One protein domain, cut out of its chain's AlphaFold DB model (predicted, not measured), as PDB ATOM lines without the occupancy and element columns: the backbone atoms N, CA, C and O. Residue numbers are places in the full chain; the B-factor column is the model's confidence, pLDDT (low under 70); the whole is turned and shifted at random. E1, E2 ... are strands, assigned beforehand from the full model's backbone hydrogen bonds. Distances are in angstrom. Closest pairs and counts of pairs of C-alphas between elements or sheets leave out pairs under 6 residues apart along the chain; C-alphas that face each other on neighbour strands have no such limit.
ATOM      1  N   GLY A  78     -27.163  29.804 -46.595       72.88
ATOM      2  CA  GLY A  78     -26.235  30.386 -45.627       72.88
ATOM      3  C   GLY A  78     -25.505  29.287 -44.862       72.88
ATOM      4  O   GLY A  78     -26.141  28.472 -44.203       72.88
ATOM      5  N   THR A  79     -24.175  29.260 -44.927       79.69
ATOM      6  CA  THR A  79     -23.334  28.365 -44.106       79.69
ATOM      7  C   THR A  79     -22.963  28.984 -42.754       79.69
ATOM      8  O   THR A  79     -22.259  28.371 -41.956       79.69
ATOM      9  N   THR A  80     -23.440  30.203 -42.489       83.38
ATOM     10  CA  THR A  80     -23.149  31.019 -41.305       83.38
ATOM     11  C   THR A  80     -24.430  31.359 -40.537       83.38
ATOM     12  O   THR A  80     -25.519  30.889 -40.867       83.38
ATOM     13  N   LYS A  81     -24.315  32.202 -39.502       89.31
ATOM     14  CA  LYS A  81     -25.461  32.697 -38.730       89.31
ATOM     15  C   LYS A  81     -26.282  33.717 -39.529       89.31
ATOM     16  O   LYS A  81     -25.717  34.614 -40.150       89.31
ATOM     17  N   ILE A  82     -27.602  33.629 -39.427       91.44
ATOM     18  CA  ILE A  82     -28.554  34.690 -39.764       91.44
ATOM     19  C   ILE A  82     -28.880  35.429 -38.470       91.44
ATOM     20  O   ILE A  82     -29.300  34.805 -37.503       91.44
ATOM     21  N   LYS A  83     -28.674  36.744 -38.429       91.88
ATOM     22  CA  LYS A  83     -28.889  37.559 -37.227       91.88
ATOM     23  C   LYS A  83     -30.381  37.870 -37.022       91.88
ATOM     24  O   LYS A  83     -31.085  38.157 -37.984       91.88
ATOM     25  N   ILE A  84     -30.849  37.831 -35.775       94.06
ATOM     26  CA  ILE A  84     -32.225  38.137 -35.353       94.06
ATOM     27  C   ILE A  84     -32.144  39.197 -34.247       94.06
ATOM     28  O   ILE A  84     -31.691  38.912 -33.142       94.06
ATOM     29  N   GLY A  85     -32.568  40.430 -34.532       94.00
ATOM     30  CA  GLY A  85     -32.315  41.559 -33.629       94.00
ATOM     31  C   GLY A  85     -30.818  41.876 -33.517       94.00
ATOM     32  O   GLY A  85     -30.054  41.666 -34.458       94.00
ATOM     33  N   GLU A  86     -30.386  42.393 -32.374       94.62
ATOM     34  CA  GLU A  86     -29.002  42.797 -32.127       94.62
ATOM     35  C   GLU A  86     -28.102  41.636 -31.673       94.62
ATOM     36  O   GLU A  86     -26.915  41.643 -31.998       94.62
ATOM     37  N   TYR A  87     -28.657  40.617 -31.007       94.75
ATOM     38  CA  TYR A  87     -27.882  39.493 -30.452       94.75
ATOM     39  C   TYR A  87     -28.423  38.103 -30.806       94.75
ATOM     40  O   TYR A  87     -27.678  37.127 -30.737       94.75
ATOM     41  N   GLY A  88     -29.693  37.987 -31.194       95.19
ATOM     42  CA  GLY A  88     -30.271  36.710 -31.596       95.19
ATOM     43  C   GLY A  88     -29.728  36.209 -32.927       95.19
ATOM     44  O   GLY A  88     -29.151  36.962 -33.720       95.19
ATOM     45  N   TYR A  89     -29.931  34.924 -33.198       94.62
ATOM     46  CA  TYR A  89     -29.478  34.315 -34.442       94.62
ATOM     47  C   TYR A  89     -30.186  32.997 -34.774       94.62
ATOM     48  O   TYR A  89     -30.680  32.298 -33.898       94.62
ATOM     49  N   MET A  90     -30.153  32.617 -36.048       95.00
ATOM     50  CA  MET A  90     -30.397  31.268 -36.550       95.00
ATOM     51  C   MET A  90     -29.107  30.746 -37.182       95.00
ATOM     52  O   MET A  90     -28.503  31.443 -37.992       95.00
ATOM     53  N   GLN A  91     -28.660  29.543 -36.828       92.88
ATOM     54  CA  GLN A  91     -27.408  28.984 -37.340       92.88
ATOM     55  C   GLN A  91     -27.484  27.466 -37.544       92.88
ATOM     56  O   GLN A  91     -28.139  26.782 -36.748       92.88
ATOM     57  N   PRO A  92     -26.783  26.914 -38.549       92.38
ATOM     58  CA  PRO A  92     -26.496  25.488 -38.565       92.38
ATOM     59  C   PRO A  92     -25.587  25.127 -37.380       92.38
ATOM     60  O   PRO A  92     -24.736  25.915 -36.965       92.38
ATOM     61  N   VAL A  93     -25.761  23.923 -36.844       88.44
ATOM     62  CA  VAL A  93     -24.854  23.299 -35.869       88.44
ATOM     63  C   VAL A  93     -24.442  21.926 -36.394       88.44
ATOM     64  O   VAL A  93     -25.143  21.371 -37.240       88.44
ATOM     65  N   ASP A  94     -23.350  21.351 -35.882       87.75
ATOM     66  CA  ASP A  94     -22.752  20.097 -36.382       87.75
ATOM     67  C   ASP A  94     -23.762  18.984 -36.705       87.75
ATOM     68  O   ASP A  94     -23.577  18.222 -37.653       87.75
ATOM     69  N   ARG A  95     -24.832  18.872 -35.906       89.88
ATOM     70  CA  ARG A  95     -25.876  17.847 -36.051       89.88
ATOM     71  C   ARG A  95     -27.291  18.424 -36.144       89.88
ATOM     72  O   ARG A  95     -28.235  17.748 -35.736       89.88
ATOM     73  N   GLY A  96     -27.472  19.645 -36.658       92.62
ATOM     74  CA  GLY A  96     -28.813  20.204 -36.869       92.62
ATOM     75  C   GLY A  96     -28.901  21.728 -36.965       92.62
ATOM     76  O   GLY A  96     -28.100  22.363 -37.646       92.62
ATOM     77  N   LEU A  97     -29.906  22.311 -36.307       93.50
ATOM     78  CA  LEU A  97     -30.258  23.734 -36.394       93.50
ATOM     79  C   LEU A  97     -30.431  24.336 -34.999       93.50
ATOM     80  O   LEU A  97     -31.004  23.697 -34.118       93.50
ATOM     81  N   GLN A  98     -29.996  25.579 -34.817       93.50
ATOM     82  CA  GLN A  98     -30.235  26.356 -33.605       93.50
ATOM     83  C   GLN A  98     -30.835  27.717 -33.951       93.50
ATOM     84  O   GLN A  98     -30.391  28.379 -34.889       93.50
ATOM     85  N   ILE A  99     -31.819  28.140 -33.164       95.19
ATOM     86  CA  ILE A  99     -32.435  29.464 -33.219       95.19
ATOM     87  C   ILE A  99     -32.435  30.030 -31.803       95.19
ATOM     88  O   ILE A  99     -33.016  29.424 -30.912       95.19
ATOM     89  N   ASN A 100     -31.815  31.186 -31.605       94.44
ATOM     90  CA  ASN A 100     -31.812  31.940 -30.359       94.44
ATOM     91  C   ASN A 100     -32.567  33.254 -30.581       94.44
ATOM     92  O   ASN A 100     -32.099  34.137 -31.306       94.44
ATOM     93  N   THR A 101     -33.749  33.361 -29.974       95.75
ATOM     94  CA  THR A 101     -34.653  34.505 -30.126       95.75
ATOM     95  C   THR A 101     -34.525  35.425 -28.913       95.75
ATOM     96  O   THR A 101     -34.804  34.983 -27.794       95.75
ATOM     97  N   PRO A 102     -34.127  36.697 -29.098       95.81
ATOM     98  CA  PRO A 102     -33.913  37.615 -27.992       95.81
ATOM     99  C   PRO A 102     -35.249  38.080 -27.403       95.81
ATOM    100  O   PRO A 102     -36.243  38.209 -28.118       95.81
ATOM    101  N   ALA A 103     -35.271  38.353 -26.097       95.06
ATOM    102  CA  ALA A 103     -36.463  38.826 -25.388       95.06
ATOM    103  C   ALA A 103     -36.978  40.189 -25.902       95.06
ATOM    104  O   ALA A 103     -38.164  40.496 -25.798       95.06
ATOM    105  N   SER A 104     -36.090  40.999 -26.479       96.69
ATOM    106  CA  SER A 104     -36.369  42.255 -27.179       96.69
ATOM    107  C   SER A 104     -35.352  42.442 -28.310       96.69
ATOM    108  O   SER A 104     -34.371  41.708 -28.383       96.69
ATOM    109  N   TYR A 105     -35.536  43.440 -29.183       96.00
ATOM    110  CA  TYR A 105     -34.611  43.692 -30.301       96.00
ATOM    111  C   TYR A 105     -33.134  43.768 -29.867       96.00
ATOM    112  O   TYR A 105     -32.278  43.236 -30.562       96.00
ATOM    113  N   ASN A 106     -32.848  44.379 -28.717       96.50
ATOM    114  CA  ASN A 106     -31.504  44.621 -28.190       96.50
ATOM    115  C   ASN A 106     -31.098  43.698 -27.023       96.50
ATOM    116  O   ASN A 106     -30.040  43.899 -26.434       96.50
ATOM    117  N   ALA A 107     -31.922  42.716 -26.646       96.00
ATOM    118  CA  ALA A 107     -31.575  41.794 -25.568       96.00
ATOM    119  C   ALA A 107     -30.561  40.752 -26.050       96.00
ATOM    120  O   ALA A 107     -30.726  40.166 -27.118       96.00
ATOM    121  N   ASN A 108     -29.559  40.467 -25.223       94.50
ATOM    122  CA  ASN A 108     -28.624  39.359 -25.414       94.50
ATOM    123  C   ASN A 108     -29.087  38.056 -24.749       94.50
ATOM    124  O   ASN A 108     -28.329  37.103 -24.722       94.50
ATOM    125  N   TYR A 109     -30.315  37.994 -24.240       92.88
ATOM    126  CA  TYR A 109     -30.892  36.823 -23.582       92.88
ATOM    127  C   TYR A 109     -32.280  36.529 -24.152       92.88
ATOM    128  O   TYR A 109     -32.923  37.409 -24.738       92.88
ATOM    129  N   GLY A 110     -32.785  35.313 -23.956       92.62
ATOM    130  CA  GLY A 110     -34.125  34.963 -24.417       92.62
ATOM    131  C   GLY A 110     -34.398  33.468 -24.461       92.62
ATOM    132  O   GLY A 110     -33.942  32.715 -23.602       92.62
ATOM    133  N   THR A 111     -35.180  33.043 -25.450       92.50
ATOM    134  CA  THR A 111     -35.568  31.639 -25.627       92.50
ATOM    135  C   THR A 111     -34.888  31.082 -26.864       92.50
ATOM    136  O   THR A 111     -34.958  31.672 -27.944       92.50
ATOM    137  N   GLY A 112     -34.248  29.929 -26.711       92.31
ATOM    138  CA  GLY A 112     -33.649  29.195 -27.808       92.31
ATOM    139  C   GLY A 112     -34.375  27.891 -28.111       92.31
ATOM    140  O   GLY A 112     -34.992  27.269 -27.242       92.31
ATOM    141  N   VAL A 113     -34.282  27.481 -29.372       94.12
ATOM    142  CA  VAL A 113     -34.704  26.178 -29.872       94.12
ATOM    143  C   VAL A 113     -33.533  25.552 -30.612       94.12
ATOM    144  O   VAL A 113     -33.003  26.134 -31.558       94.12
ATOM    145  N   GLN A 114     -33.156  24.341 -30.219       92.44
ATOM    146  CA  GLN A 114     -32.159  23.548 -30.927       92.44
ATOM    147  C   GLN A 114     -32.769  22.228 -31.377       92.44
ATOM    148  O   GLN A 114     -33.339  21.484 -30.583       92.44
ATOM    149  N   ILE A 115     -32.642  21.935 -32.665       95.12
ATOM    150  CA  ILE A 115     -33.106  20.698 -33.283       95.12
ATOM    151  C   ILE A 115     -31.873  19.876 -33.626       95.12
ATOM    152  O   ILE A 115     -31.070  20.282 -34.462       95.12
ATOM    153  N   LEU A 116     -31.733  18.718 -32.990       93.25
ATOM    154  CA  LEU A 116     -30.685  17.747 -33.275       93.25
ATOM    155  C   LEU A 116     -31.243  16.622 -34.149       93.25
ATOM    156  O   LEU A 116     -32.161  15.907 -33.744       93.25
ATOM    157  N   GLY A 117     -30.670  16.453 -35.340       93.88
ATOM    158  CA  GLY A 117     -30.989  15.359 -36.260       93.88
ATOM    159  C   GLY A 117     -30.433  14.008 -35.804       93.88
ATOM    160  O   GLY A 117     -31.003  12.966 -36.129       93.88
ATOM    161  N   ASP A 118     -29.368  14.019 -35.000       93.00
ATOM    162  CA  ASP A 118     -28.781  12.828 -34.389       93.00
ATOM    163  C   ASP A 118     -28.303  13.110 -32.955       93.00
ATOM    164  O   ASP A 118     -28.135  14.259 -32.548       93.00
ATOM    165  N   THR A 119     -28.105  12.045 -32.183       86.31
ATOM    166  CA  THR A 119     -27.598  12.089 -30.808       86.31
ATOM    167  C   THR A 119     -26.230  12.764 -30.791       86.31
ATOM    168  O   THR A 119     -25.393  12.470 -31.640       86.31
ATOM    169  N   TRP A 120     -25.964  13.642 -29.828       79.81
ATOM    170  CA  TRP A 120     -24.661  14.289 -29.656       79.81
ATOM    171  C   TRP A 120     -24.118  13.985 -28.261       79.81
ATOM    172  O   TRP A 120     -24.580  14.545 -27.271       79.81
ATOM    173  N   GLY A 121     -23.167  13.052 -28.153       83.62
ATOM    174  CA  GLY A 121     -22.700  12.569 -26.850       83.62
ATOM    175  C   GLY A 121     -23.859  11.999 -26.022       83.62
ATOM    176  O   GLY A 121     -24.501  11.042 -26.443       83.62
ATOM    177  N   ASN A 122     -24.150  12.619 -24.874       78.44
ATOM    178  CA  ASN A 122     -25.264  12.242 -23.991       78.44
ATOM    179  C   ASN A 122     -26.589  12.970 -24.303       78.44
ATOM    180  O   ASN A 122     -27.606  12.701 -23.655       78.44
ATOM    181  N   TYR A 123     -26.605  13.892 -25.269       80.00
ATOM    182  CA  TYR A 123     -27.804  14.633 -25.659       80.00
ATOM    183  C   TYR A 123     -28.584  13.856 -26.728       80.00
ATOM    184  O   TYR A 123     -28.029  13.574 -27.793       80.00
ATOM    185  N   PRO A 124     -29.856  13.482 -26.480       79.69
ATOM    186  CA  PRO A 124     -30.655  12.753 -27.460       79.69
ATOM    187  C   PRO A 124     -30.936  13.610 -28.700       79.69
ATOM    188  O   PRO A 124     -30.984  14.833 -28.622       79.69
ATOM    189  N   LYS A 125     -31.191  12.972 -29.844       91.00
ATOM    190  CA  LYS A 125     -31.804  13.666 -30.986       91.00
ATOM    191  C   LYS A 125     -33.183  14.224 -30.611       91.00
ATOM    192  O   LYS A 125     -33.867  13.649 -29.762       91.00
ATOM    193  N   GLY A 126     -33.624  15.281 -31.289       91.69
ATOM    194  CA  GLY A 126     -34.936  15.892 -31.070       91.69
ATOM    195  C   GLY A 126     -34.884  17.407 -30.905       91.69
ATOM    196  O   GLY A 126     -33.913  18.047 -31.298       91.69
ATOM    197  N   ILE A 127     -35.959  17.969 -30.353       92.88
ATOM    198  CA  ILE A 127     -36.130  19.411 -30.151       92.88
ATOM    199  C   ILE A 127     -35.867  19.744 -28.682       92.88
ATOM    200  O   ILE A 127     -36.505  19.188 -27.791       92.88
ATOM    201  N   PHE A 128     -34.960  20.683 -28.451       89.38
ATOM    202  CA  PHE A 128     -34.667  21.278 -27.155       89.38
ATOM    203  C   PHE A 128     -35.180  22.707 -27.161       89.38
ATOM    204  O   PHE A 128     -34.834  23.470 -28.059       89.38
ATOM    205  N   ILE A 129     -35.984  23.065 -26.165       91.38
ATOM    206  CA  ILE A 129     -36.420  24.441 -25.931       91.38
ATOM    207  C   ILE A 129     -35.830  24.858 -24.589       91.38
ATOM    208  O   ILE A 129     -35.966  24.120 -23.611       91.38
ATOM    209  N   TYR A 130     -35.137  25.991 -24.552       89.56
ATOM    210  CA  TYR A 130     -34.376  26.436 -23.385       89.56
ATOM    211  C   TYR A 130     -34.410  27.958 -23.238       89.56
ATOM    212  O   TYR A 130     -34.647  28.682 -24.203       89.56
ATOM    213  N   HIS A 131     -34.153  28.443 -22.025       90.56
ATOM    214  CA  HIS A 131     -33.900  29.858 -21.768       90.56
ATOM    215  C   HIS A 131     -32.395  30.105 -21.702       90.56
ATOM    216  O   HIS A 131     -31.733  29.547 -20.830       90.56
ATOM    217  N   ASP A 132     -31.882  30.950 -22.590       89.94
ATOM    218  CA  ASP A 132     -30.476  31.337 -22.632       89.94
ATOM    219  C   ASP A 132     -30.283  32.700 -21.948       89.94
ATOM    220  O   ASP A 132     -30.877  33.688 -22.401       89.94
ATOM    221  N   PRO A 133     -29.515  32.763 -20.845       89.94
ATOM    222  CA  PRO A 133     -29.308  34.001 -20.107       89.94
ATOM    223  C   PRO A 133     -28.317  34.956 -20.788       89.94
ATOM    224  O   PRO A 133     -28.306  36.127 -20.414       89.94
ATOM    225  N   ASP A 134     -27.491  34.492 -21.738       91.31
ATOM    226  CA  ASP A 134     -26.581  35.341 -22.520       91.31
ATOM    227  C   ASP A 134     -26.057  34.623 -23.784       91.31
ATOM    228  O   ASP A 134     -25.109  33.838 -23.746       91.31
ATOM    229  N   PHE A 135     -26.598  34.989 -24.945       90.19
ATOM    230  CA  PHE A 135     -26.206  34.495 -26.267       90.19
ATOM    231  C   PHE A 135     -24.740  34.758 -26.635       90.19
ATOM    232  O   PHE A 135     -24.237  34.187 -27.608       90.19
ATOM    233  N   SER A 136     -24.063  35.649 -25.912       88.06
ATOM    234  CA  SER A 136     -22.677  36.039 -26.183       88.06
ATOM    235  C   SER A 136     -21.669  35.063 -25.578       88.06
ATOM    236  O   SER A 136     -20.491  35.105 -25.942       88.06
ATOM    237  N   VAL A 137     -22.105  34.187 -24.666       85.62
ATOM    238  CA  VAL A 137     -21.229  33.271 -23.932       85.62
ATOM    239  C   VAL A 137     -21.290  31.869 -24.555       85.62
ATOM    240  O   VAL A 137     -22.259  31.132 -24.363       85.62
ATOM    241  N   PRO A 138     -20.256  31.438 -25.299       76.06
ATOM    242  CA  PRO A 138     -20.243  30.109 -25.894       76.06
ATOM    243  C   PRO A 138     -20.104  29.019 -24.823       76.06
ATOM    244  O   PRO A 138     -19.305  29.132 -23.896       76.06
ATOM    245  N   GLY A 139     -20.848  27.921 -24.985       67.88
ATOM    246  CA  GLY A 139     -20.727  26.738 -24.127       67.88
ATOM    247  C   GLY A 139     -21.270  26.912 -22.706       67.88
ATOM    248  O   GLY A 139     -21.013  26.057 -21.856       67.88
ATOM    249  N   GLN A 140     -22.017  27.986 -22.429       71.38
ATOM    250  CA  GLN A 140     -22.676  28.151 -21.140       71.38
ATOM    251  C   GLN A 140     -23.712  27.040 -20.931       71.38
ATOM    252  O   GLN A 140     -24.454  26.663 -21.839       71.38
ATOM    253  N   THR A 141     -23.771  26.495 -19.714       64.69
ATOM    254  CA  THR A 141     -24.840  25.562 -19.352       64.69
ATOM    255  C   THR A 141     -26.149  26.332 -19.256       64.69
ATOM    256  O   THR A 141     -26.327  27.182 -18.385       64.69
ATOM    257  N   VAL A 142     -27.068  26.016 -20.161       66.75
ATOM    258  CA  VAL A 142     -28.330  26.729 -20.351       66.75
ATOM    259  C   VAL A 142     -29.406  26.211 -19.380       66.75
ATOM    260  O   VAL A 142     -30.443  25.707 -19.793       66.75
ATOM    261  N   TYR A 143     -29.122  26.235 -18.070       64.94
ATOM    262  CA  TYR A 143     -30.041  25.765 -17.021       64.94
ATOM    263  C   TYR A 143     -29.834  26.525 -15.704       64.94
ATOM    264  O   TYR A 143     -28.874  26.237 -14.987       64.94
ATOM    265  N   PRO A 144     -30.733  27.466 -15.351       51.53
ATOM    266  CA  PRO A 144     -31.105  27.521 -13.931       51.53
ATOM    267  C   PRO A 144     -32.554  27.918 -13.604       51.53
ATOM    268  O   PRO A 144     -32.928  27.796 -12.443       51.53
ATOM    269  N   ASN A 145     -33.382  28.380 -14.551       55.75
ATOM    270  CA  ASN A 145     -34.704  28.909 -14.199       55.75
ATOM    271  C   ASN A 145     -35.853  28.066 -14.772       55.75
ATOM    272  O   ASN A 145     -36.280  28.264 -15.911       55.75
ATOM    273  N   VAL A 146     -36.333  27.115 -13.966       58.75
ATOM    274  CA  VAL A 146     -37.505  26.275 -14.272       58.75
ATOM    275  C   VAL A 146     -38.828  27.046 -14.222       58.75
ATOM    276  O   VAL A 146     -39.841  26.510 -14.662       58.75
ATOM    277  N   ASP A 147     -38.824  28.295 -13.745       66.62
ATOM    278  CA  ASP A 147     -40.032  29.118 -13.642       66.62
ATOM    279  C   ASP A 147     -40.414  29.785 -14.979       66.62
ATOM    280  O   ASP A 147     -41.476  30.395 -15.096       66.62
ATOM    281  N   ASN A 148     -39.574  29.667 -16.014       73.81
ATOM    282  CA  ASN A 148     -39.865  30.214 -17.336       73.81
ATOM    283  C   ASN A 148     -40.785  29.293 -18.148       73.81
ATOM    284  O   ASN A 148     -40.476  28.127 -18.402       73.81
ATOM    285  N   THR A 149     -41.875  29.854 -18.674       84.00
ATOM    286  CA  THR A 149     -42.696  29.181 -19.688       84.00
ATOM    287  C   THR A 149     -41.950  29.150 -21.020       84.00
ATOM    288  O   THR A 149     -41.868  30.154 -21.723       84.00
ATOM    289  N   LEU A 150     -41.414  27.983 -21.379       87.88
ATOM    290  CA  LEU A 150     -40.662  27.783 -22.623       87.88
ATOM    291  C   LEU A 150     -41.540  27.343 -23.801       87.88
ATOM    292  O   LEU A 150     -41.213  27.607 -24.955       87.88
ATOM    293  N   LEU A 151     -42.658  26.677 -23.516       88.62
ATOM    294  CA  LEU A 151     -43.606  26.211 -24.520       88.62
ATOM    295  C   LEU A 151     -45.031  26.434 -24.020       88.62
ATOM    296  O   LEU A 151     -45.448  25.854 -23.019       88.62
ATOM    297  N   THR A 152     -45.793  27.238 -24.753       85.31
ATOM    298  CA  THR A 152     -47.242  27.373 -24.579       85.31
ATOM    299  C   THR A 152     -47.928  26.797 -25.808       85.31
ATOM    300  O   THR A 152     -47.641  27.212 -26.929       85.31
ATOM    301  N   VAL A 153     -48.838  25.840 -25.614       84.38
ATOM    302  CA  VAL A 153     -49.596  25.214 -26.707       84.38
ATOM    303  C   VAL A 153     -51.051  25.659 -26.622       84.38
ATOM    304  O   VAL A 153     -51.787  25.236 -25.735       84.38
TER     305      VAL A 153
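Overview. This is residues 78 to 153 of the 318 residues of the protein "Peptidase S74 domain-containing protein" of Gemella sp. oral taxon 928 (UniProt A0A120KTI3). With little regular structure, this is one twisted wall of five strands, a meander with each strand the antiparallel neighbour of the one before; residues 133 to 153 loop over one face and round the E5 edge. Of 76 printed residues, 30 are in strands, in sheet order E1 E2 E3 E4 E5; the class is all strand. It is compact, with radius of gyration of the C-alphas 12.4 A and spans 33 by 32 by 26 A.

Arrangement. Edge strand E1, residues 82 to 84, forms a hairpin with E2, residues 88 to 93, at 150 degrees; N 82 and O 90, 2.8 A apart, are within hydrogen-bond range. E2 and E3, residues 96 to 102, form a hairpin at 172 degrees, with N 91 and O 98 within range at 2.8 A. E3 and E4, residues 110 to 116, form one at 174 degrees, N 99 and O 113 at 2.8 A. E4 and edge strand E5, residues 126 to 132, form one at 158 degrees, N 112 and O 130 at 2.8 A. E1 and E5 are apart.

Along the chain. E1 begins at C-alpha 82 (-28.554, 34.690, -39.764). E1 to E5 measure 6.7, 15.1, 20.2, 19.7 and 18.2 A. E5 ends at C-alpha 132 (-30.476, 31.337, -22.632).

Size, cuts and confidence. The C-alphas farthest apart, Gly 78 and Asp 147, are 34.9 A apart. The printed part has no cut and no long link. pLDDT is under 70 at residues 139 and 141 to 147.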